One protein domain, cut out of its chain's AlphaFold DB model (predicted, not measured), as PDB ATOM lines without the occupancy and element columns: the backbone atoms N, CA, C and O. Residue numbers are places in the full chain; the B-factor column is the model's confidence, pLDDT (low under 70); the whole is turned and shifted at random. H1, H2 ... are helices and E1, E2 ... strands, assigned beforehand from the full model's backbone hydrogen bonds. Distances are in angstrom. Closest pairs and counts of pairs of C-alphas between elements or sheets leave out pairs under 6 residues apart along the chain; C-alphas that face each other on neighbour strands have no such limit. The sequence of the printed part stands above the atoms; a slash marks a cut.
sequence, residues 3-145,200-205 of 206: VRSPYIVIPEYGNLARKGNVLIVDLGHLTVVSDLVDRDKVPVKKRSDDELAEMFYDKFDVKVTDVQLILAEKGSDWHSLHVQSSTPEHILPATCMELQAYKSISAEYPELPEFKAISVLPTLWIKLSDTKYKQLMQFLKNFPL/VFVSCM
ATOM      1  N   VAL A   3     171.557 143.253 111.976       92.56
ATOM      2  CA  VAL A   3     170.248 142.863 111.454       92.56
ATOM      3  C   VAL A   3     169.194 143.763 112.085       92.56
ATOM      4  O   VAL A   3     169.016 143.777 113.302       92.56
ATOM      5  N   ARG A   4     168.437 144.491 111.257       91.31
ATOM      6  CA  ARG A   4     167.243 145.203 111.733       91.31
ATOM      7  C   ARG A   4     166.156 144.188 112.081       91.31
ATOM      8  O   ARG A   4     165.773 143.379 111.235       91.31
ATOM      9  N   SER A   5     165.662 144.252 113.308       90.31
ATOM     10  CA  SER A   5     164.599 143.387 113.802       90.31
ATOM     11  C   SER A   5     163.232 143.877 113.307       90.31
ATOM     12  O   SER A   5     163.048 145.078 113.092       90.31
ATOM     13  N   PRO A   6     162.257 142.982 113.076       90.56
ATOM     14  CA  PRO A   6     160.902 143.402 112.760       90.56
ATOM     15  C   PRO A   6     160.225 144.022 113.987       90.56
ATOM     16  O   PRO A   6     160.445 143.596 115.122       90.56
ATOM     17  N   TYR A   7     159.320 144.965 113.738       90.69
ATOM     18  CA  TYR A   7     158.355 145.414 114.733       90.69
ATOM     19  C   TYR A   7     157.029 144.672 114.537       90.69
ATOM     20  O   TYR A   7     156.597 144.393 113.416       90.69
ATOM     21  N   ILE A   8     156.381 144.332 115.644       92.31
ATOM     22  CA  ILE A   8     155.141 143.562 115.674       92.31
ATOM     23  C   ILE A   8     154.015 144.497 116.094       92.31
ATOM     24  O   ILE A   8     154.080 145.131 117.148       92.31
ATOM     25  N   VAL A   9     152.965 144.561 115.277       91.38
ATOM     26  CA  VAL A   9     151.774 145.374 115.537       91.38
ATOM     27  C   VAL A   9     150.619 144.458 115.899       91.38
ATOM     28  O   VAL A   9     150.217 143.605 115.108       91.38
ATOM     29  N   ILE A  10     150.072 144.647 117.093       91.75
ATOM     30  CA  ILE A  10     149.046 143.783 117.662       91.75
ATOM     31  C   ILE A  10     147.796 144.623 117.959       91.75
ATOM     32  O   ILE A  10     147.786 145.402 118.915       91.75
ATOM     33  N   PRO A  11     146.724 144.500 117.159       91.38
ATOM     34  CA  PRO A  11     145.458 145.172 117.437       91.38
ATOM     35  C   PRO A  11     144.709 144.478 118.583       91.38
ATOM     36  O   PRO A  11     144.630 143.251 118.631       91.38
ATOM     37  N   GLU A  12     144.066 145.260 119.449       88.38
ATOM     38  CA  GLU A  12     143.307 144.768 120.612       88.38
ATOM     39  C   GLU A  12     142.271 143.688 120.266       88.38
ATOM     40  O   GLU A  12     142.100 142.724 121.003       88.38
ATOM     41  N   TYR A  13     141.601 143.824 119.120       86.88
ATOM     42  CA  TYR A  13     140.519 142.929 118.694       86.88
ATOM     43  C   TYR A  13     140.905 142.013 117.525       86.88
ATOM     44  O   TYR A  13     140.026 141.535 116.809       86.88
ATOM     45  N   GLY A  14     142.201 141.834 117.256       83.81
ATOM     46  CA  GLY A  14     142.680 141.000 116.145       83.81
ATOM     47  C   GLY A  14     142.463 141.589 114.743       83.81
ATOM     48  O   GLY A  14     142.819 140.957 113.755       83.81
ATOM     49  N   ASN A  15     141.900 142.797 114.626       82.31
ATOM     50  CA  ASN A  15     141.681 143.477 113.350       82.31
ATOM     51  C   ASN A  15     141.986 144.977 113.474       82.31
ATOM     52  O   ASN A  15     141.397 145.649 114.319       82.31
ATOM     53  N   LEU A  16     142.850 145.506 112.597       80.94
ATOM     54  CA  LEU A  16     143.190 146.935 112.532       80.94
ATOM     55  C   LEU A  16     142.017 147.822 112.073       80.94
ATOM     56  O   LEU A  16     141.988 149.006 112.393       80.94
ATOM     57  N   ALA A  17     141.040 147.277 111.341       81.56
ATOM     58  CA  ALA A  17     139.863 148.029 110.902       81.56
ATOM     59  C   ALA A  17     138.929 148.384 112.071       81.56
ATOM     60  O   ALA A  17     138.197 149.377 112.020       81.56
ATOM     61  N   ARG A  18     138.940 147.578 113.141       81.81
ATOM     62  CA  ARG A  18     138.164 147.867 114.344       81.81
ATOM     63  C   ARG A  18     138.923 148.890 115.179       81.81
ATOM     64  O   ARG A  18     140.052 148.656 115.590       81.81
ATOM     65  N   LYS A  19     138.265 150.012 115.485       81.62
ATOM     66  CA  LYS A  19     138.818 151.022 116.393       81.62
ATOM     67  C   LYS A  19     139.050 150.392 117.769       81.62
ATOM     68  O   LYS A  19     138.100 149.950 118.411       81.62
ATOM     69  N   GLY A  20     140.300 150.381 118.201       85.94
ATOM     70  CA  GLY A  20     140.761 149.855 119.479       85.94
ATOM     71  C   GLY A  20     142.189 150.312 119.733       85.94
ATOM     72  O   GLY A  20     142.764 151.025 118.904       85.94
ATOM     73  N   ASN A  21     142.738 149.919 120.873       90.69
ATOM     74  CA  ASN A  21     144.141 150.169 121.163       90.69
ATOM     75  C   ASN A  21     145.024 149.235 120.324       90.69
ATOM     76  O   ASN A  21     144.604 148.154 119.897       90.69
ATOM     77  N   VAL A  22     146.260 149.657 120.083       91.62
ATOM     78  CA  VAL A  22     147.244 148.880 119.332       91.62
ATOM     79  C   VAL A  22     148.509 148.779 120.168       91.62
ATOM     80  O   VAL A  22     149.056 149.789 120.606       91.62
ATOM     81  N   LEU A  23     148.959 147.552 120.406       92.44
ATOM     82  CA  LEU A  23     150.228 147.283 121.058       92.44
ATOM     83  C   LEU A  23     151.296 147.116 119.982       92.44
ATOM     84  O   LEU A  23     151.142 146.300 119.074       92.44
ATOM     85  N   ILE A  24     152.368 147.889 120.083       92.38
ATOM     86  CA  ILE A  24     153.504 147.822 119.168       92.38
ATOM     87  C   ILE A  24     154.715 147.367 119.962       92.38
ATOM     88  O   ILE A  24     155.056 147.962 120.985       92.38
ATOM     89  N   VAL A  25     155.345 146.307 119.473       92.88
ATOM     90  CA  VAL A  25     156.584 145.760 120.015       92.88
ATOM     91  C   VAL A  25     157.661 145.976 118.967       92.88
ATOM     92  O   VAL A  25     157.667 145.283 117.952       92.88
ATOM     93  N   ASP A  26     158.545 146.941 119.196       91.88
ATOM     94  CA  ASP A  26     159.732 147.119 118.368       91.88
ATOM     95  C   ASP A  26     160.900 146.378 119.019       91.88
ATOM     96  O   ASP A  26     161.244 146.612 120.178       91.88
ATOM     97  N   LEU A  27     161.473 145.435 118.281       91.00
ATOM     98  CA  LEU A  27     162.625 144.653 118.719       91.00
ATOM     99  C   LEU A  27     163.954 145.319 118.318       91.00
ATOM    100  O   LEU A  27     165.014 144.791 118.654       91.00
ATOM    101  N   GLY A  28     163.895 146.446 117.603       90.88
ATOM    102  CA  GLY A  28     165.012 147.331 117.312       90.88
ATOM    103  C   GLY A  28     166.074 146.719 116.399       90.88
ATOM    104  O   GLY A  28     165.774 146.214 115.316       90.88
ATOM    105  N   HIS A  29     167.340 146.793 116.805       92.00
ATOM    106  CA  HIS A  29     168.490 146.350 116.014       92.00
ATOM    107  C   HIS A  29     169.281 145.260 116.737       92.00
ATOM    108  O   HIS A  29     169.724 145.444 117.868       92.00
ATOM    109  N   LEU A  30     169.469 144.124 116.065       93.00
ATOM    110  CA  LEU A  30     170.206 142.967 116.555       93.00
ATOM    111  C   LEU A  30     171.587 142.917 115.897       93.00
ATOM    112  O   LEU A  30     171.725 142.586 114.721       93.00
ATOM    113  N   THR A  31     172.627 143.169 116.678       93.44
ATOM    114  CA  THR A  31     174.018 142.968 116.276       93.44
ATOM    115  C   THR A  31     174.559 141.689 116.908       93.44
ATOM    116  O   THR A  31     174.434 141.479 118.108       93.44
ATOM    117  N   VAL A  32     175.189 140.835 116.106       94.06
ATOM    118  CA  VAL A  32     175.834 139.594 116.555       94.06
ATOM    119  C   VAL A  32     177.289 139.593 116.113       94.06
ATOM    120  O   VAL A  32     177.583 139.711 114.919       94.06
ATOM    121  N   VAL A  33     178.203 139.431 117.060       93.19
ATOM    122  CA  VAL A  33     179.634 139.233 116.823       93.19
ATOM    123  C   VAL A  33     179.982 137.811 117.245       93.19
ATOM    124  O   VAL A  33     179.830 137.455 118.408       93.19
ATOM    125  N   SER A  34     180.396 136.981 116.289       91.88
ATOM    126  CA  SER A  34     180.811 135.600 116.540       91.88
ATOM    127  C   SER A  34     182.323 135.526 116.708       91.88
ATOM    128  O   SER A  34     183.055 135.932 115.804       91.88
ATOM    129  N   ASP A  35     182.762 134.962 117.821       87.56
ATOM    130  CA  ASP A  35     184.138 134.572 118.091       87.56
ATOM    131  C   ASP A  35     184.175 133.038 118.150       87.56
ATOM    132  O   ASP A  35     183.783 132.417 119.140       87.56
ATOM    133  N   LEU A  36     184.502 132.435 117.005       83.94
ATOM    134  CA  LEU A  36     184.452 130.988 116.798       83.94
ATOM    135  C   LEU A  36     185.824 130.385 117.074       83.94
ATOM    136  O   LEU A  36     186.840 130.894 116.589       83.94
ATOM    137  N   VAL A  37     185.852 129.273 117.802       79.38
ATOM    138  CA  VAL A  37     187.114 128.609 118.130       79.38
ATOM    139  C   VAL A  37     187.616 127.826 116.915       79.38
ATOM    140  O   VAL A  37     186.897 127.038 116.299       79.38
ATOM    141  N   ASP A  38     188.886 128.037 116.567       73.56
ATOM    142  CA  ASP A  38     189.552 127.315 115.485       73.56
ATOM    143  C   ASP A  38     189.867 125.875 115.924       73.56
ATOM    144  O   ASP A  38     190.675 125.642 116.830       73.56
ATOM    145  N   ARG A  39     189.221 124.904 115.268       66.31
ATOM    146  CA  ARG A  39     189.254 123.478 115.635       66.31
ATOM    147  C   ARG A  39     190.655 122.869 115.547       66.31
ATOM    148  O   ARG A  39     190.945 121.915 116.262       66.31
ATOM    149  N   ASP A  40     191.537 123.454 114.739       65.12
ATOM    150  CA  ASP A  40     192.878 122.920 114.479       65.12
ATOM    151  C   ASP A  40     193.939 123.412 115.484       65.12
ATOM    152  O   ASP A  40     195.086 122.958 115.464       65.12
ATOM    153  N   LYS A  41     193.582 124.342 116.384       60.72
ATOM    154  CA  LYS A  41     194.531 125.049 117.265       60.72
ATOM    155  C   LYS A  41     194.357 124.773 118.757       60.72
ATOM    156  O   LYS A  41     194.901 125.528 119.559       60.72
ATOM    157  N   VAL A  42     193.646 123.719 119.162       60.81
ATOM    158  CA  VAL A  42     193.383 123.429 120.585       60.81
ATOM    159  C   VAL A  42     194.410 122.427 121.154       60.81
ATOM    160  O   VAL A  42     194.217 121.216 121.056       60.81
ATOM    161  N   PRO A  43     195.527 122.861 121.779       59.62
ATOM    162  CA  PRO A  43     196.413 121.959 122.504       59.62
ATOM    163  C   PRO A  43     195.761 121.554 123.835       59.62
ATOM    164  O   PRO A  43     195.802 122.286 124.820       59.62
ATOM    165  N   VAL A  44     195.197 120.348 123.868       63.09
ATOM    166  CA  VAL A  44     194.491 119.761 125.027       63.09
ATOM    167  C   VAL A  44     195.437 119.387 126.187       63.09
ATOM    168  O   VAL A  44     195.014 119.112 127.303       63.09
ATOM    169  N   LYS A  45     196.757 119.376 125.970       61.72
ATOM    170  CA  LYS A  45     197.691 118.626 126.830       61.72
ATOM    171  C   LYS A  45     198.059 119.237 128.196       61.72
ATOM    172  O   LYS A  45     198.770 118.554 128.929       61.72
ATOM    173  N   LYS A  46     197.661 120.471 128.551       59.91
ATOM    174  CA  LYS A  46     198.083 121.136 129.816       59.91
ATOM    175  C   LYS A  46     197.119 122.223 130.342       59.91
ATOM    176  O   LYS A  46     197.583 123.309 130.678       59.91
ATOM    177  N   ARG A  47     195.809 121.982 130.385       65.81
ATOM    178  CA  ARG A  47     194.840 122.964 130.919       65.81
ATOM    179  C   ARG A  47     193.955 122.359 132.002       65.81
ATOM    180  O   ARG A  47     193.831 121.140 132.057       65.81
ATOM    181  N   SER A  48     193.421 123.205 132.882       75.69
ATOM    182  CA  SER A  48     192.400 122.801 133.854       75.69
ATOM    183  C   SER A  48     191.083 122.488 133.142       75.69
ATOM    184  O   SER A  48     190.849 122.964 132.031       75.69
ATOM    185  N   ASP A  49     190.220 121.697 133.781       74.00
ATOM    186  CA  ASP A  49     188.945 121.271 133.191       74.00
ATOM    187  C   ASP A  49     188.055 122.471 132.813       74.00
ATOM    188  O   ASP A  49     187.446 122.470 131.746       74.00
ATOM    189  N   ASP A  50     188.070 123.539 133.619       75.38
ATOM    190  CA  ASP A  50     187.331 124.782 133.351       75.38
ATOM    191  C   ASP A  50     187.858 125.525 132.109       75.38
ATOM    192  O   ASP A  50     187.085 125.973 131.262       75.38
ATOM    193  N   GLU A  51     189.183 125.626 131.960       74.31
ATOM    194  CA  GLU A  51     189.803 126.251 130.784       74.31
ATOM    195  C   GLU A  51     189.573 125.419 129.518       74.31
ATOM    196  O   GLU A  51     189.470 125.955 128.415       74.31
ATOM    197  N   LEU A  52     189.513 124.095 129.666       75.31
ATOM    198  CA  LEU A  52     189.206 123.187 128.572       75.31
ATOM    199  C   LEU A  52     187.739 123.323 128.147       75.31
ATOM    200  O   LEU A  52     187.463 123.404 126.951       75.31
ATOM    201  N   ALA A  53     186.827 123.429 129.115       73.44
ATOM    202  CA  ALA A  53     185.404 123.638 128.886       73.44
ATOM    203  C   ALA A  53     185.129 124.930 128.108       73.44
ATOM    204  O   ALA A  53     184.357 124.909 127.154       73.44
ATOM    205  N   GLU A  54     185.785 126.042 128.455       77.12
ATOM    206  CA  GLU A  54     185.613 127.316 127.742       77.12
ATOM    207  C   GLU A  54     186.084 127.264 126.283       77.12
ATOM    208  O   GLU A  54     185.470 127.892 125.423       77.12
ATOM    209  N   MET A  55     187.112 126.469 125.970       78.94
ATOM    210  CA  MET A  55     187.569 126.277 124.586       78.94
ATOM    211  C   MET A  55     186.621 125.432 123.734       78.94
ATOM    212  O   MET A  55     186.740 125.433 122.509       78.94
ATOM    213  N   PHE A  56     185.687 124.711 124.354       82.44
ATOM    214  CA  PHE A  56     184.653 123.967 123.643       82.44
ATOM    215  C   PHE A  56     183.388 124.787 123.399       82.44
ATOM    216  O   PHE A  56     182.392 124.217 122.959       82.44
ATOM    217  N   TYR A  57     183.412 126.100 123.625       87.12
ATOM    218  CA  TYR A  57     182.302 126.979 123.289       87.12
ATOM    219  C   TYR A  57     182.655 127.943 122.163       87.12
ATOM    220  O   TYR A  57     183.603 128.716 122.262       87.12
ATOM    221  N   ASP A  58     181.810 127.976 121.136       89.38
ATOM    222  CA  ASP A  58     181.726 129.122 120.239       89.38
ATOM    223  C   ASP A  58     181.037 130.269 120.978       89.38
ATOM    224  O   ASP A  58     179.939 130.091 121.522       89.38
ATOM    225  N   LYS A  59     181.665 131.447 120.995       91.19
ATOM    226  CA  LYS A  59     181.150 132.630 121.686       91.19
ATOM    227  C   LYS A  59     180.441 133.559 120.702       91.19
ATOM    228  O   LYS A  59     180.924 133.849 119.611       91.19
ATOM    229  N   PHE A  60     179.295 134.081 121.117       93.06
ATOM    230  CA  PHE A  60     178.491 135.041 120.375       93.06
ATOM    231  C   PHE A  60     178.158 136.221 121.285       93.06
ATOM    232  O   PHE A  60     177.349 136.100 122.204       93.06
ATOM    233  N   ASP A  61     178.764 137.375 121.023       93.31
ATOM    234  CA  ASP A  61     178.381 138.630 121.662       93.31
ATOM    235  C   ASP A  61     177.187 139.217 120.886       93.31
ATOM    236  O   ASP A  61     177.295 139.624 119.726       93.31
ATOM    237  N   VAL A  62     176.018 139.204 121.521       92.94
ATOM    238  CA  VAL A  62     174.734 139.646 120.976       92.94
ATOM    239  C   VAL A  62     174.340 140.964 121.630       92.94
ATOM    240  O   VAL A  62     174.213 141.060 122.846       92.94
ATOM    241  N   LYS A  63     174.088 141.988 120.824       92.19
ATOM    242  CA  LYS A  63     173.620 143.297 121.268       92.19
ATOM    243  C   LYS A  63     172.281 143.602 120.625       92.19
ATOM    244  O   LYS A  63     172.148 143.505 119.409       92.19
ATOM    245  N   VAL A  64     171.305 143.980 121.440       91.44
ATOM    246  CA  VAL A  64     169.994 144.438 120.980       91.44
ATOM    247  C   VAL A  64     169.840 145.897 121.376       91.44
ATOM    248  O   VAL A  64     169.898 146.210 122.563       91.44
ATOM    249  N   THR A  65     169.669 146.793 120.410       91.56
ATOM    250  CA  THR A  65     169.414 148.220 120.663       91.56
ATOM    251  C   THR A  65     167.996 148.593 120.272       91.56
ATOM    252  O   THR A  65     167.375 147.904 119.472       91.56
ATOM    253  N   ASP A  66     167.497 149.693 120.836       89.88
ATOM    254  CA  ASP A  66     166.222 150.314 120.461       89.88
ATOM    255  C   ASP A  66     164.987 149.421 120.635       89.88
ATOM    256  O   ASP A  66     163.997 149.571 119.926       89.88
ATOM    257  N   VAL A  67     165.010 148.525 121.627       91.12
ATOM    258  CA  VAL A  67     163.818 147.756 122.005       91.12
ATOM    259  C   VAL A  67     162.801 148.692 122.646       91.12
ATOM    260  O   VAL A  67     163.127 149.388 123.611       91.12
ATOM    261  N   GLN A  68     161.572 148.702 122.131       91.88
ATOM    262  CA  GLN A  68     160.498 149.591 122.573       91.88
ATOM    263  C   GLN A  68     159.165 148.852 122.680       91.88
ATOM    264  O   GLN A  68     158.848 147.947 121.907       91.88
ATOM    265  N   LEU A  69     158.345 149.280 123.639       93.00
ATOM    266  CA  LEU A  69     156.972 148.816 123.805       93.00
ATOM    267  C   LEU A  69     156.054 150.026 123.882       93.00
ATOM    268  O   LEU A  69     156.154 150.824 124.818       93.00
ATOM    269  N   ILE A  70     155.142 150.140 122.926       92.44
ATOM    270  CA  ILE A  70     154.246 151.286 122.788       92.44
ATOM    271  C   ILE A  70     152.808 150.787 122.857       92.44
ATOM    272  O   ILE A  70     152.436 149.840 122.166       92.44
ATOM    273  N   LEU A  71     151.991 151.442 123.681       92.00
ATOM    274  CA  LEU A  71     150.548 151.231 123.694       92.00
ATOM    275  C   LEU A  71     149.881 152.457 123.082       92.00
ATOM    276  O   LEU A  71     149.732 153.490 123.731       92.00
ATOM    277  N   ALA A  72     149.509 152.331 121.815       90.31
ATOM    278  CA  ALA A  72     148.873 153.387 121.054       90.31
ATOM    279  C   ALA A  72     147.355 153.368 121.287       90.31
ATOM    280  O   ALA A  72     146.695 152.331 121.151       90.31
ATOM    281  N   GLU A  73     146.789 154.524 121.631       87.50
ATOM    282  CA  GLU A  73     145.343 154.684 121.796       87.50
ATOM    283  C   GLU A  73     144.612 154.708 120.447       87.50
ATOM    284  O   GLU A  73     145.194 154.994 119.394       87.50
ATOM    285  N   LYS A  74     143.298 154.452 120.468       82.94
ATOM    286  CA  LYS A  74     142.475 154.467 119.250       82.94
ATOM    287  C   LYS A  74     142.632 155.792 118.483       82.94
ATOM    288  O   LYS A  74     142.435 156.874 119.031       82.94
ATOM    289  N   GLY A  75     142.888 155.703 117.180       76.00
ATOM    290  CA  GLY A  75     142.969 156.880 116.307       76.00
ATOM    291  C   GLY A  75     144.218 157.744 116.498       76.00
ATOM    292  O   GLY A  75     144.308 158.786 115.858       76.00
ATOM    293  N   SER A  76     145.169 157.318 117.334       80.62
ATOM    294  CA  SER A  76     146.516 157.885 117.330       80.62
ATOM    295  C   SER A  76     147.270 157.458 116.067       80.62
ATOM    296  O   SER A  76     147.018 156.382 115.506       80.62
ATOM    297  N   ASP A  77     148.188 158.308 115.609       82.25
ATOM    298  CA  ASP A  77     149.082 157.986 114.499       82.25
ATOM    299  C   ASP A  77     150.202 157.063 114.984       82.25
ATOM    300  O   ASP A  77     151.350 157.442 115.200       82.25
ATOM    301  N   TRP A  78     149.834 155.808 115.202       81.19
ATOM    302  CA  TRP A  78     150.743 154.796 115.711       81.19
ATOM    303  C   TRP A  78     151.932 154.537 114.770       81.19
ATOM    304  O   TRP A  78     152.970 154.058 115.221       81.19
ATOM    305  N   HIS A  79     151.814 154.901 113.485       80.00
ATOM    306  CA  HIS A  79     152.913 154.836 112.523       80.00
ATOM    307  C   HIS A  79     154.031 155.832 112.830       80.00
ATOM    308  O   HIS A  79     155.173 155.529 112.521       80.00
ATOM    309  N   SER A  80     153.767 156.995 113.426       80.69
ATOM    310  CA  SER A  80     154.832 157.961 113.745       80.69
ATOM    311  C   SER A  80     155.441 157.759 115.133       80.69
ATOM    312  O   SER A  80     156.558 158.214 115.382       80.69
ATOM    313  N   LEU A  81     154.760 157.021 116.018       77.19
ATOM    314  CA  LEU A  81     155.218 156.782 117.391       77.19
ATOM    315  C   LEU A  81     156.486 155.920 117.474       77.19
ATOM    316  O   LEU A  81     157.303 156.176 118.351       77.19
ATOM    317  N   HIS A  82     156.695 154.966 116.556       70.56
ATOM    318  CA  HIS A  82     157.891 154.100 116.566       70.56
ATOM    319  C   HIS A  82     159.196 154.839 116.220       70.56
ATOM    320  O   HIS A  82     160.285 154.366 116.518       70.56
ATOM    321  N   VAL A  83     159.106 156.013 115.584       72.12
ATOM    322  CA  VAL A  83     160.288 156.803 115.196       72.12
ATOM    323  C   VAL A  83     160.831 157.613 116.380       72.12
ATOM    324  O   VAL A  83     161.978 158.057 116.373       72.12
ATOM    325  N   GLN A  84     160.015 157.834 117.412       73.50
ATOM    326  CA  GLN A  84     160.361 158.681 118.550       73.50
ATOM    327  C   GLN A  84     160.874 157.828 119.714       73.50
ATOM    328  O   GLN A  84     160.188 156.929 120.173       73.50
ATOM    329  N   SER A  85     162.054 158.146 120.251       65.75
ATOM    330  CA  SER A  85     162.722 157.322 121.280       65.75
ATOM    331  C   SER A  85     162.020 157.292 122.645       65.75
ATOM    332  O   SER A  85     162.234 156.381 123.453       65.75
ATOM    333  N   SER A  86     161.211 158.311 122.953       69.62
ATOM    334  CA  SER A  86     160.419 158.343 124.178       69.62
ATOM    335  C   SER A  86     159.242 159.300 124.058       69.62
ATOM    336  O   SER A  86     159.408 160.517 124.092       69.62
ATOM    337  N   THR A  87     158.041 158.740 123.991       79.62
ATOM    338  CA  THR A  87     156.783 159.496 124.019       79.62
ATOM    339  C   THR A  87     155.945 159.109 125.238       79.62
ATOM    340  O   THR A  87     156.225 158.092 125.889       79.62
ATOM    341  N   PRO A  88     154.912 159.891 125.590       79.75
ATOM    342  CA  PRO A  88     153.976 159.528 126.643       79.75
ATOM    343  C   PRO A  88     153.294 158.179 126.420       79.75
ATOM    344  O   PRO A  88     152.881 157.586 127.399       79.75
ATOM    345  N   GLU A  89     153.210 157.665 125.197       82.56
ATOM    346  CA  GLU A  89     152.573 156.391 124.830       82.56
ATOM    347  C   GLU A  89     153.501 155.178 125.032       82.56
ATOM    348  O   GLU A  89     153.050 154.031 125.052       82.56
ATOM    349  N   HIS A  90     154.801 155.413 125.246       87.06
ATOM    350  CA  HIS A  90     155.761 154.347 125.509       87.06
ATOM    351  C   HIS A  90     155.522 153.743 126.893       87.06
ATOM    352  O   HIS A  90     155.520 154.448 127.906       87.06
ATOM    353  N   ILE A  91     155.334 152.427 126.941       91.62
ATOM    354  CA  ILE A  91     155.411 151.628 128.167       91.62
ATOM    355  C   ILE A  91     156.877 151.313 128.455       91.62
ATOM    356  O   ILE A  91     157.329 151.507 129.581       91.62
ATOM    357  N   LEU A  92     157.623 150.893 127.432       91.19
ATOM    358  CA  LEU A  92     159.066 150.692 127.484       91.19
ATOM    359  C   LEU A  92     159.724 151.663 126.489       91.19
ATOM    360  O   LEU A  92     159.508 151.517 125.285       91.19
ATOM    361  N   PRO A  93     160.473 152.674 126.963       89.50
ATOM    362  CA  PRO A  93     161.327 153.509 126.124       89.50
ATOM    363  C   PRO A  93     162.429 152.693 125.444       89.50
ATOM    364  O   PRO A  93     162.738 151.586 125.888       89.50
ATOM    365  N   ALA A  94     163.070 153.287 124.433       88.25
ATOM    366  CA  ALA A  94     164.193 152.681 123.720       88.25
ATOM    367  C   ALA A  94     165.249 152.155 124.696       88.25
ATOM    368  O   ALA A  94     165.875 152.925 125.429       88.25
ATOM    369  N   THR A  95     165.415 150.834 124.721       88.75
ATOM    370  CA  THR A  95     166.341 150.164 125.630       88.75
ATOM    371  C   THR A  95     167.367 149.348 124.855       88.75
ATOM    372  O   THR A  95     167.074 148.765 123.814       88.75
ATOM    373  N   CYS A  96     168.590 149.320 125.379       89.12
ATOM    374  CA  CYS A  96     169.706 148.541 124.864       89.12
ATOM    375  C   CYS A  96     170.033 147.419 125.848       89.12
ATOM    376  O   CYS A  96     170.057 147.665 127.049       89.12
ATOM    377  N   MET A  97     170.312 146.216 125.354       89.94
ATOM    378  CA  MET A  97     170.714 145.053 126.147       89.94
ATOM    379  C   MET A  97     171.859 144.315 125.450       89.94
ATOM    380  O   MET A  97     171.925 144.275 124.222       89.94
ATOM    381  N   GLU A  98     172.752 143.724 126.237       91.25
ATOM    382  CA  GLU A  98     173.902 142.960 125.747       91.25
ATOM    383  C   GLU A  98     173.908 141.577 126.402       91.25
ATOM    384  O   GLU A  98     173.797 141.449 127.620       91.25
ATOM    385  N   LEU A  99     174.018 140.546 125.571       92.44
ATOM    386  CA  LEU A  99     173.938 139.135 125.915       92.44
ATOM    387  C   LEU A  99     175.147 138.414 125.317       92.44
ATOM    388  O   LEU A  99     175.442 138.552 124.138       92.44
ATOM    389  N   GLN A 100     175.800 137.577 126.109       92.69
ATOM    390  CA  GLN A 100     176.827 136.650 125.654       92.69
ATOM    391  C   GLN A 100     176.216 135.258 125.561       92.69
ATOM    392  O   GLN A 100     175.821 134.676 126.573       92.69
ATOM    393  N   ALA A 101     176.105 134.736 124.348       92.19
ATOM    394  CA  ALA A 101     175.658 133.380 124.086       92.19
ATOM    395  C   ALA A 101     176.860 132.494 123.753       92.19
ATOM    396  O   ALA A 101     177.808 132.919 123.101       92.19
ATOM    397  N   TYR A 102     176.812 131.252 124.203       90.56
ATOM    398  CA  TYR A 102     177.858 130.260 124.043       90.56
ATOM    399  C   TYR A 102     177.209 128.978 123.538       90.56
ATOM    400  O   TYR A 102     176.206 128.531 124.104       90.56
ATOM    401  N   LYS A 103     177.773 128.386 122.487       90.00
ATOM    402  CA  LYS A 103     177.312 127.112 121.931       90.00
ATOM    403  C   LYS A 103     178.425 126.079 121.993       90.00
ATOM    404  O   LYS A 103     179.515 126.348 121.498       90.00
ATOM    405  N   SER A 104     178.153 124.920 122.585       86.69
ATOM    406  CA  SER A 104     179.144 123.847 122.653       86.69
ATOM    407  C   SER A 104     179.455 123.318 121.250       86.69
ATOM    408  O   SER A 104     178.548 123.052 120.456       86.69
ATOM    409  N   ILE A 105     180.741 123.164 120.943       82.00
ATOM    410  CA  ILE A 105     181.236 122.554 119.704       82.00
ATOM    411  C   ILE A 105     181.541 121.062 119.862       82.00
ATOM    412  O   ILE A 105     181.774 120.390 118.856       82.00
ATOM    413  N   SER A 106     181.546 120.538 121.092       70.81
ATOM    414  CA  SER A 106     181.939 119.156 121.364       70.81
ATOM    415  C   SER A 106     180.738 118.268 121.677       70.81
ATOM    416  O   SER A 106     179.959 118.547 122.583       70.81
ATOM    417  N   ALA A 107     180.626 117.161 120.942       66.00
ATOM    418  CA  ALA A 107     179.708 116.066 121.252       66.00
ATOM    419  C   ALA A 107     180.310 115.064 122.260       66.00
ATOM    420  O   ALA A 107     179.633 114.133 122.686       66.00
ATOM    421  N   GLU A 108     181.591 115.228 122.607       65.75
ATOM    422  CA  GLU A 108     182.370 114.273 123.404       65.75
ATOM    423  C   GLU A 108     182.234 114.515 124.914       65.75
ATOM    424  O   GLU A 108     182.486 113.605 125.701       65.75
ATOM    425  N   TYR A 109     181.774 115.706 125.311       70.81
ATOM    426  CA  TYR A 109     181.616 116.122 126.706       70.81
ATOM    427  C   TYR A 109     180.140 116.423 127.019       70.81
ATOM    428  O   TYR A 109     179.732 117.585 127.005       70.81
ATOM    429  N   PRO A 110     179.312 115.398 127.308       70.62
ATOM    430  CA  PRO A 110     177.884 115.569 127.607       70.62
ATOM    431  C   PRO A 110     177.617 116.299 128.934       70.62
ATOM    432  O   PRO A 110     176.489 116.684 129.221       70.62
ATOM    433  N   GLU A 111     178.646 116.470 129.762       75.81
ATOM    434  CA  GLU A 111     178.596 117.238 131.007       75.81
ATOM    435  C   GLU A 111     178.569 118.758 130.790       75.81
ATOM    436  O   GLU A 111     178.147 119.495 131.682       75.81
ATOM    437  N   LEU A 112     178.952 119.231 129.597       79.69
ATOM    438  CA  LEU A 112     178.877 120.641 129.231       79.69
ATOM    439  C   LEU A 112     177.481 120.989 128.684       79.69
ATOM    440  O   LEU A 112     176.977 120.292 127.802       79.69
ATOM    441  N   PRO A 113     176.850 122.086 129.148       84.19
ATOM    442  CA  PRO A 113     175.613 122.582 128.552       84.19
ATOM    443  C   PRO A 113     175.774 122.843 127.053       84.19
ATOM    444  O   PRO A 113     176.718 123.518 126.648       84.19
ATOM    445  N   GLU A 114     174.834 122.385 126.226       87.19
ATOM    446  CA  GLU A 114     174.875 122.668 124.786       87.19
ATOM    447  C   GLU A 114     174.796 124.178 124.513       87.19
ATOM    448  O   GLU A 114     175.490 124.704 123.640       87.19
ATOM    449  N   PHE A 115     173.985 124.885 125.303       87.75
ATOM    450  CA  PHE A 115     173.788 126.320 125.193       87.75
ATOM    451  C   PHE A 115     173.911 127.007 126.553       87.75
ATOM    452  O   PHE A 115     173.245 126.647 127.528       87.75
ATOM    453  N   LYS A 116     174.738 128.050 126.606       88.94
ATOM    454  CA  LYS A 116     174.935 128.892 127.790       88.94
ATOM    455  C   LYS A 116     174.719 130.350 127.400       88.94
ATOM    456  O   LYS A 116     175.248 130.812 126.399       88.94
ATOM    457  N   ALA A 117     173.952 131.081 128.199       90.81
ATOM    458  CA  ALA A 117     173.658 132.492 127.978       90.81
ATOM    459  C   ALA A 117     173.928 133.300 129.254       90.81
ATOM    460  O   ALA A 117     173.466 132.940 130.340       90.81
ATOM    461  N   ILE A 118     174.677 134.395 129.124       90.38
ATOM    462  CA  ILE A 118     175.048 135.296 130.219       90.38
ATOM    463  C   ILE A 118     174.726 136.725 129.799       90.38
ATOM    464  O   ILE A 118     175.192 137.193 128.768       90.38
ATOM    465  N   SER A 119     173.958 137.446 130.605       87.94
ATOM    466  CA  SER A 119     173.651 138.853 130.354       87.94
ATOM    467  C   SER A 119     173.655 139.611 131.666       87.94
ATOM    468  O   SER A 119     173.134 139.133 132.676       87.94
ATOM    469  N   VAL A 120     174.171 140.836 131.634       86.75
ATOM    470  CA  VAL A 120     173.921 141.816 132.690       86.75
ATOM    471  C   VAL A 120     172.803 142.708 132.189       86.75
ATOM    472  O   VAL A 120     173.006 143.546 131.315       86.75
ATOM    473  N   LEU A 121     171.595 142.472 132.698       85.12
ATOM    474  CA  LEU A 121     170.445 143.265 132.295       85.12
ATOM    475  C   LEU A 121     170.613 144.700 132.828       85.12
ATOM    476  O   LEU A 121     170.802 144.877 134.035       85.12
ATOM    477  N   PRO A 122     170.545 145.728 131.966       84.00
ATOM    478  CA  PRO A 122     170.567 147.108 132.420       84.00
ATOM    479  C   PRO A 122     169.250 147.479 133.106       84.00
ATOM    480  O   PRO A 122     168.239 146.784 132.993       84.00
ATOM    481  N   THR A 123     169.241 148.610 133.810       86.25
ATOM    482  CA  THR A 123     168.022 149.133 134.436       86.25
ATOM    483  C   THR A 123     166.953 149.421 133.380       86.25
ATOM    484  O   THR A 123     167.113 150.321 132.557       86.25
ATOM    485  N   LEU A 124     165.843 148.680 133.435       86.00
ATOM    486  CA  LEU A 124     164.692 148.872 132.557       86.00
ATOM    487  C   LEU A 124     163.717 149.883 133.173       86.00
ATOM    488  O   LEU A 124     163.157 149.652 134.244       86.00
ATOM    489  N   TRP A 125     163.483 150.998 132.480       86.06
ATOM    490  CA  TRP A 125     162.543 152.028 132.920       86.06
ATOM    491  C   TRP A 125     161.175 151.814 132.287       86.06
ATOM    492  O   TRP A 125     160.959 152.167 131.132       86.06
ATOM    493  N   ILE A 126     160.226 151.281 133.051       90.56
ATOM    494  CA  ILE A 126     158.854 151.093 132.576       90.56
ATOM    495  C   ILE A 126     158.012 152.315 132.956       90.56
ATOM    496  O   ILE A 126     157.855 152.645 134.131       90.56
ATOM    497  N   LYS A 127     157.445 152.996 131.956       90.25
ATOM    498  CA  LYS A 127     156.576 154.171 132.122       90.25
ATOM    499  C   LYS A 127     155.108 153.753 132.133       90.25
ATOM    500  O   LYS A 127     154.410 153.880 131.124       90.25
ATOM    501  N   LEU A 128     154.621 153.306 133.285       91.00
ATOM    502  CA  LEU A 128     153.242 152.849 133.445       91.00
ATOM    503  C   LEU A 128     152.456 153.764 134.393       91.00
ATOM    504  O   LEU A 128     152.677 153.755 135.596       91.00
ATOM    505  N   SER A 129     151.540 154.562 133.839       91.00
ATOM    506  CA  SER A 129     150.557 155.318 134.624       91.00
ATOM    507  C   SER A 129     149.310 154.473 134.889       91.00
ATOM    508  O   SER A 129     149.055 153.505 134.171       91.00
ATOM    509  N   ASP A 130     148.480 154.873 135.854       93.06
ATOM    510  CA  ASP A 130     147.208 154.194 136.156       93.06
ATOM    511  C   ASP A 130     146.311 154.039 134.922       93.06
ATOM    512  O   ASP A 130     145.667 153.005 134.729       93.06
ATOM    513  N   THR A 131     146.283 155.060 134.062       90.44
ATOM    514  CA  THR A 131     145.533 155.035 132.804       90.44
ATOM    515  C   THR A 131     146.089 153.976 131.855       90.44
ATOM    516  O   THR A 131     145.327 153.132 131.383       90.44
ATOM    517  N   LYS A 132     147.414 153.943 131.649       90.06
ATOM    518  CA  LYS A 132     148.064 152.940 130.792       90.06
ATOM    519  C   LYS A 132     147.898 151.530 131.323       90.06
ATOM    520  O   LYS A 132     147.654 150.615 130.549       90.06
ATOM    521  N   TYR A 133     148.018 151.346 132.634       92.81
ATOM    522  CA  TYR A 133     147.806 150.047 133.257       92.81
ATOM    523  C   TYR A 133     146.392 149.536 132.964       92.81
ATOM    524  O   TYR A 133     146.229 148.421 132.475       92.81
ATOM    525  N   LYS A 134     145.363 150.370 133.172       92.38
ATOM    526  CA  LYS A 134     143.974 150.003 132.854       92.38
ATOM    527  C   LYS A 134     143.793 149.676 131.372       92.38
ATOM    528  O   LYS A 134     143.140 148.683 131.059       92.38
ATOM    529  N   GLN A 135     144.379 150.468 130.476       90.25
ATOM    530  CA  GLN A 135     144.321 150.225 129.032       90.25
ATOM    531  C   GLN A 135     145.019 148.924 128.633       90.25
ATOM    532  O   GLN A 135     144.466 148.161 127.849       90.25
ATOM    533  N   LEU A 136     146.193 148.636 129.198       92.44
ATOM    534  CA  LEU A 136     146.928 147.396 128.961       92.44
ATOM    535  C   LEU A 136     146.145 146.180 129.471       92.44
ATOM    536  O   LEU A 136     146.042 145.177 128.775       92.44
ATOM    537  N   MET A 137     145.547 146.267 130.661       92.50
ATOM    538  CA  MET A 137     144.712 145.188 131.198       92.50
ATOM    539  C   MET A 137     143.457 144.954 130.347       92.50
ATOM    540  O   MET A 137     143.076 143.809 130.110       92.50
ATOM    541  N   GLN A 138     142.819 146.022 129.857       90.00
ATOM    542  CA  GLN A 138     141.701 145.912 128.914       90.00
ATOM    543  C   GLN A 138     142.141 145.279 127.592       90.00
ATOM    544  O   GLN A 138     141.479 144.358 127.117       90.00
ATOM    545  N   PHE A 139     143.290 145.706 127.065       91.25
ATOM    546  CA  PHE A 139     143.883 145.140 125.862       91.25
ATOM    547  C   PHE A 139     144.096 143.631 126.010       91.25
ATOM    548  O   PHE A 139     143.610 142.861 125.192       91.25
ATOM    549  N   LEU A 140     144.749 143.195 127.092       89.88
ATOM    550  CA  LEU A 140     145.021 141.778 127.349       89.88
ATOM    551  C   LEU A 140     143.744 140.949 127.528       89.88
ATOM    552  O   LEU A 140     143.706 139.794 127.117       89.88
ATOM    553  N   LYS A 141     142.687 141.527 128.109       87.56
ATOM    554  CA  LYS A 141     141.383 140.863 128.247       87.56
ATOM    555  C   LYS A 141     140.688 140.654 126.898       87.56
ATOM    556  O   LYS A 141     139.995 139.656 126.716       87.56
ATOM    557  N   ASN A 142     140.823 141.618 125.993       86.00
ATOM    558  CA  ASN A 142     140.188 141.601 124.676       86.00
ATOM    559  C   ASN A 142     141.028 140.872 123.624       86.00
ATOM    560  O   ASN A 142     140.489 140.475 122.588       86.00
ATOM    561  N   PHE A 143     142.320 140.690 123.903       83.88
ATOM    562  CA  PHE A 143     143.241 139.999 123.026       83.88
ATOM    563  C   PHE A 143     142.713 138.582 122.757       83.88
ATOM    564  O   PHE A 143     142.459 137.837 123.709       83.88
ATOM    565  N   PRO A 144     142.517 138.194 121.483       72.06
ATOM    566  CA  PRO A 144     141.987 136.888 121.126       72.06
ATOM    567  C   PRO A 144     143.061 135.816 121.339       72.06
ATOM    568  O   PRO A 144     143.621 135.264 120.395       72.06
ATOM    569  N   LEU A 145     143.357 135.511 122.602       72.38
ATOM    570  CA  LEU A 145     144.050 134.292 122.977       72.38
ATOM    571  C   LEU A 145     143.119 133.161 122.576       72.38
ATOM    572  O   LEU A 145     142.021 133.051 123.122       72.38
ATOM    573  N   VAL A 200     171.097 137.175 135.970       41.88
ATOM    574  CA  VAL A 200     170.247 136.114 135.428       41.88
ATOM    575  C   VAL A 200     171.142 135.176 134.624       41.88
ATOM    576  O   VAL A 200     171.569 135.506 133.521       41.88
ATOM    577  N   PHE A 201     171.443 134.010 135.195       33.38
ATOM    578  CA  PHE A 201     172.080 132.907 134.480       33.38
ATOM    579  C   PHE A 201     170.992 131.991 133.930       33.38
ATOM    580  O   PHE A 201     170.245 131.387 134.699       33.38
ATOM    581  N   VAL A 202     170.907 131.875 132.604       44.19
ATOM    582  CA  VAL A 202     170.069 130.861 131.956       44.19
ATOM    583  C   VAL A 202     171.002 129.819 131.353       44.19
ATOM    584  O   VAL A 202     171.635 130.051 130.325       44.19
ATOM    585  N   SER A 203     171.113 128.677 132.032       34.66
ATOM    586  CA  SER A 203     171.742 127.469 131.496       34.66
ATOM    587  C   SER A 203     170.623 126.529 131.064       34.66
ATOM    588  O   SER A 203     169.788 126.158 131.890       34.66
ATOM    589  N   CYS A 204     170.556 126.203 129.773       35.22
ATOM    590  CA  CYS A 204     169.559 125.283 129.240       35.22
ATOM    591  C   CYS A 204     170.287 124.048 128.703       35.22
ATOM    592  O   CYS A 204     171.036 124.137 127.733       35.22
ATOM    593  N   MET A 205     170.089 122.914 129.372       29.66
ATOM    594  CA  MET A 205     170.454 121.589 128.873       29.66
ATOM    595  C   MET A 205     169.206 121.057 128.163       29.66
ATOM    596  O   MET A 205     168.183 120.863 128.821       29.66
TER     597      MET A 205
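This is residues 3 to 145 and 200 to 205 of the 206 residues of the protein "Predicted protein" of Nematostella vectensis (UniProt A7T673). What does the model look like? It is a long, twisted sheet built round two long antiparallel strands, E4 and E5, with the hairpin of E1 and E2 and the helix H3 at one end, and with E3, E6, E7 and the short helix H1 towards the other. E2 runs on into E3 along one side of E4, E6 and E7 widen the sheet beyond E5, H3 lies across the end it shares with the small helix H2, and residues 45 to 51 stick out at the far end. What is it made of? The printed part has 149 residues, with three named helices and seven named strands, which follow one another along the chain as E1, E2, E3, H1, E4, H2, E5, E6, H3 and E7; the class is mixed, helices and strands, and the neighbour pairs of the branched sheet, E1 and E2, E2 and E4, E3 and E4, E4 and E5, E5 and E6, and E6 and E7, are antiparallel. The whole is loose, with a radius of gyration of the C-alphas of 21.3 A, and a rod of 67 by 29 by 27 A.

How does the sheet begin? E1, residues 7 to 11, and E2, residues 22 to 26, form a hairpin, antiparallel at 168 degrees, with N 8 and O 25 within hydrogen-bond range at 2.8 A. E2 runs on into E3, residues 29 to 35, across a break of 2 residues, at 29 degrees. Residues 3 to 4 make a short antiparallel pairing with residues 29 to 30 of E3. Where does it branch? At E4, residues 57 to 72, E2 and E3 lie on one side, and E5, residues 90 to 104, which bends by 67 degrees at residue 94, lies on the other side. The three are antiparallel to E4, with N 24 and O 70 of E2 and E4 at 2.9 A, N 31 and O 63 of E3 and E4 at 2.8 A, and N 60 and O 101 of E4 and E5 at 2.7 A. What lies past E5? E6, residues 115 to 119, forms a hairpin with E5, antiparallel at 140 degrees, with N 102 and O 116 at 2.7 A. E7, residues 200 to 204, is an edge strand antiparallel to E6 at 172 degrees, with N 117 and O 202 at 3.3 A. Where are the helices? H1, residues 49 to 55, is only just not on the sheet, with 4 pairs of C-alphas within 10 A, and H2, residues 78 to 81, is on it but only grazes it, the closest C-alphas of E4 and H2 being Ala 72 and Trp 78, 5.8 A apart. H3, residues 130 to 142, is on the sheet at a height of 10.1 A, across the strands at 69 degrees to E1 on the local plane, with the C-alphas of Leu 71 and Leu 136 the closest of E4 and H3 at 7.5 A. In H1 and H3 every O i to N i+4 pair is within hydrogen-bond range, and H2, with four residues, is too short for one.

Where do the first strands run? E1 begins at C-alpha 7 (158.355, 145.414, 114.733); E2 spans 12.6 A and E3 19.7 A. How long are the longest elements? E4 spans 42.7 A from C-alpha 57 (182.302, 126.979, 123.289), E5 spans 38.5 A and H3 18.4 A. Where does the last strand end? E7 ends at C-alpha 204 (169.559, 125.283, 129.240).

How large is it? The two C-alphas farthest apart are those of Lys 19 and Lys 45, 68.0 A. Is anything missing, and which link is long? Residues 146 to 199 are not printed, and C-alphas 145 and 200 are 29.1 A apart across the cut; of the links printed whole, that from E3 to H1 is long, with 13 residues. Where is confidence low? The mean pLDDT of the printed part is 82.4, and residues 39 to 47, 85 to 86, 107 to 108 and 200 to 205 are under 70.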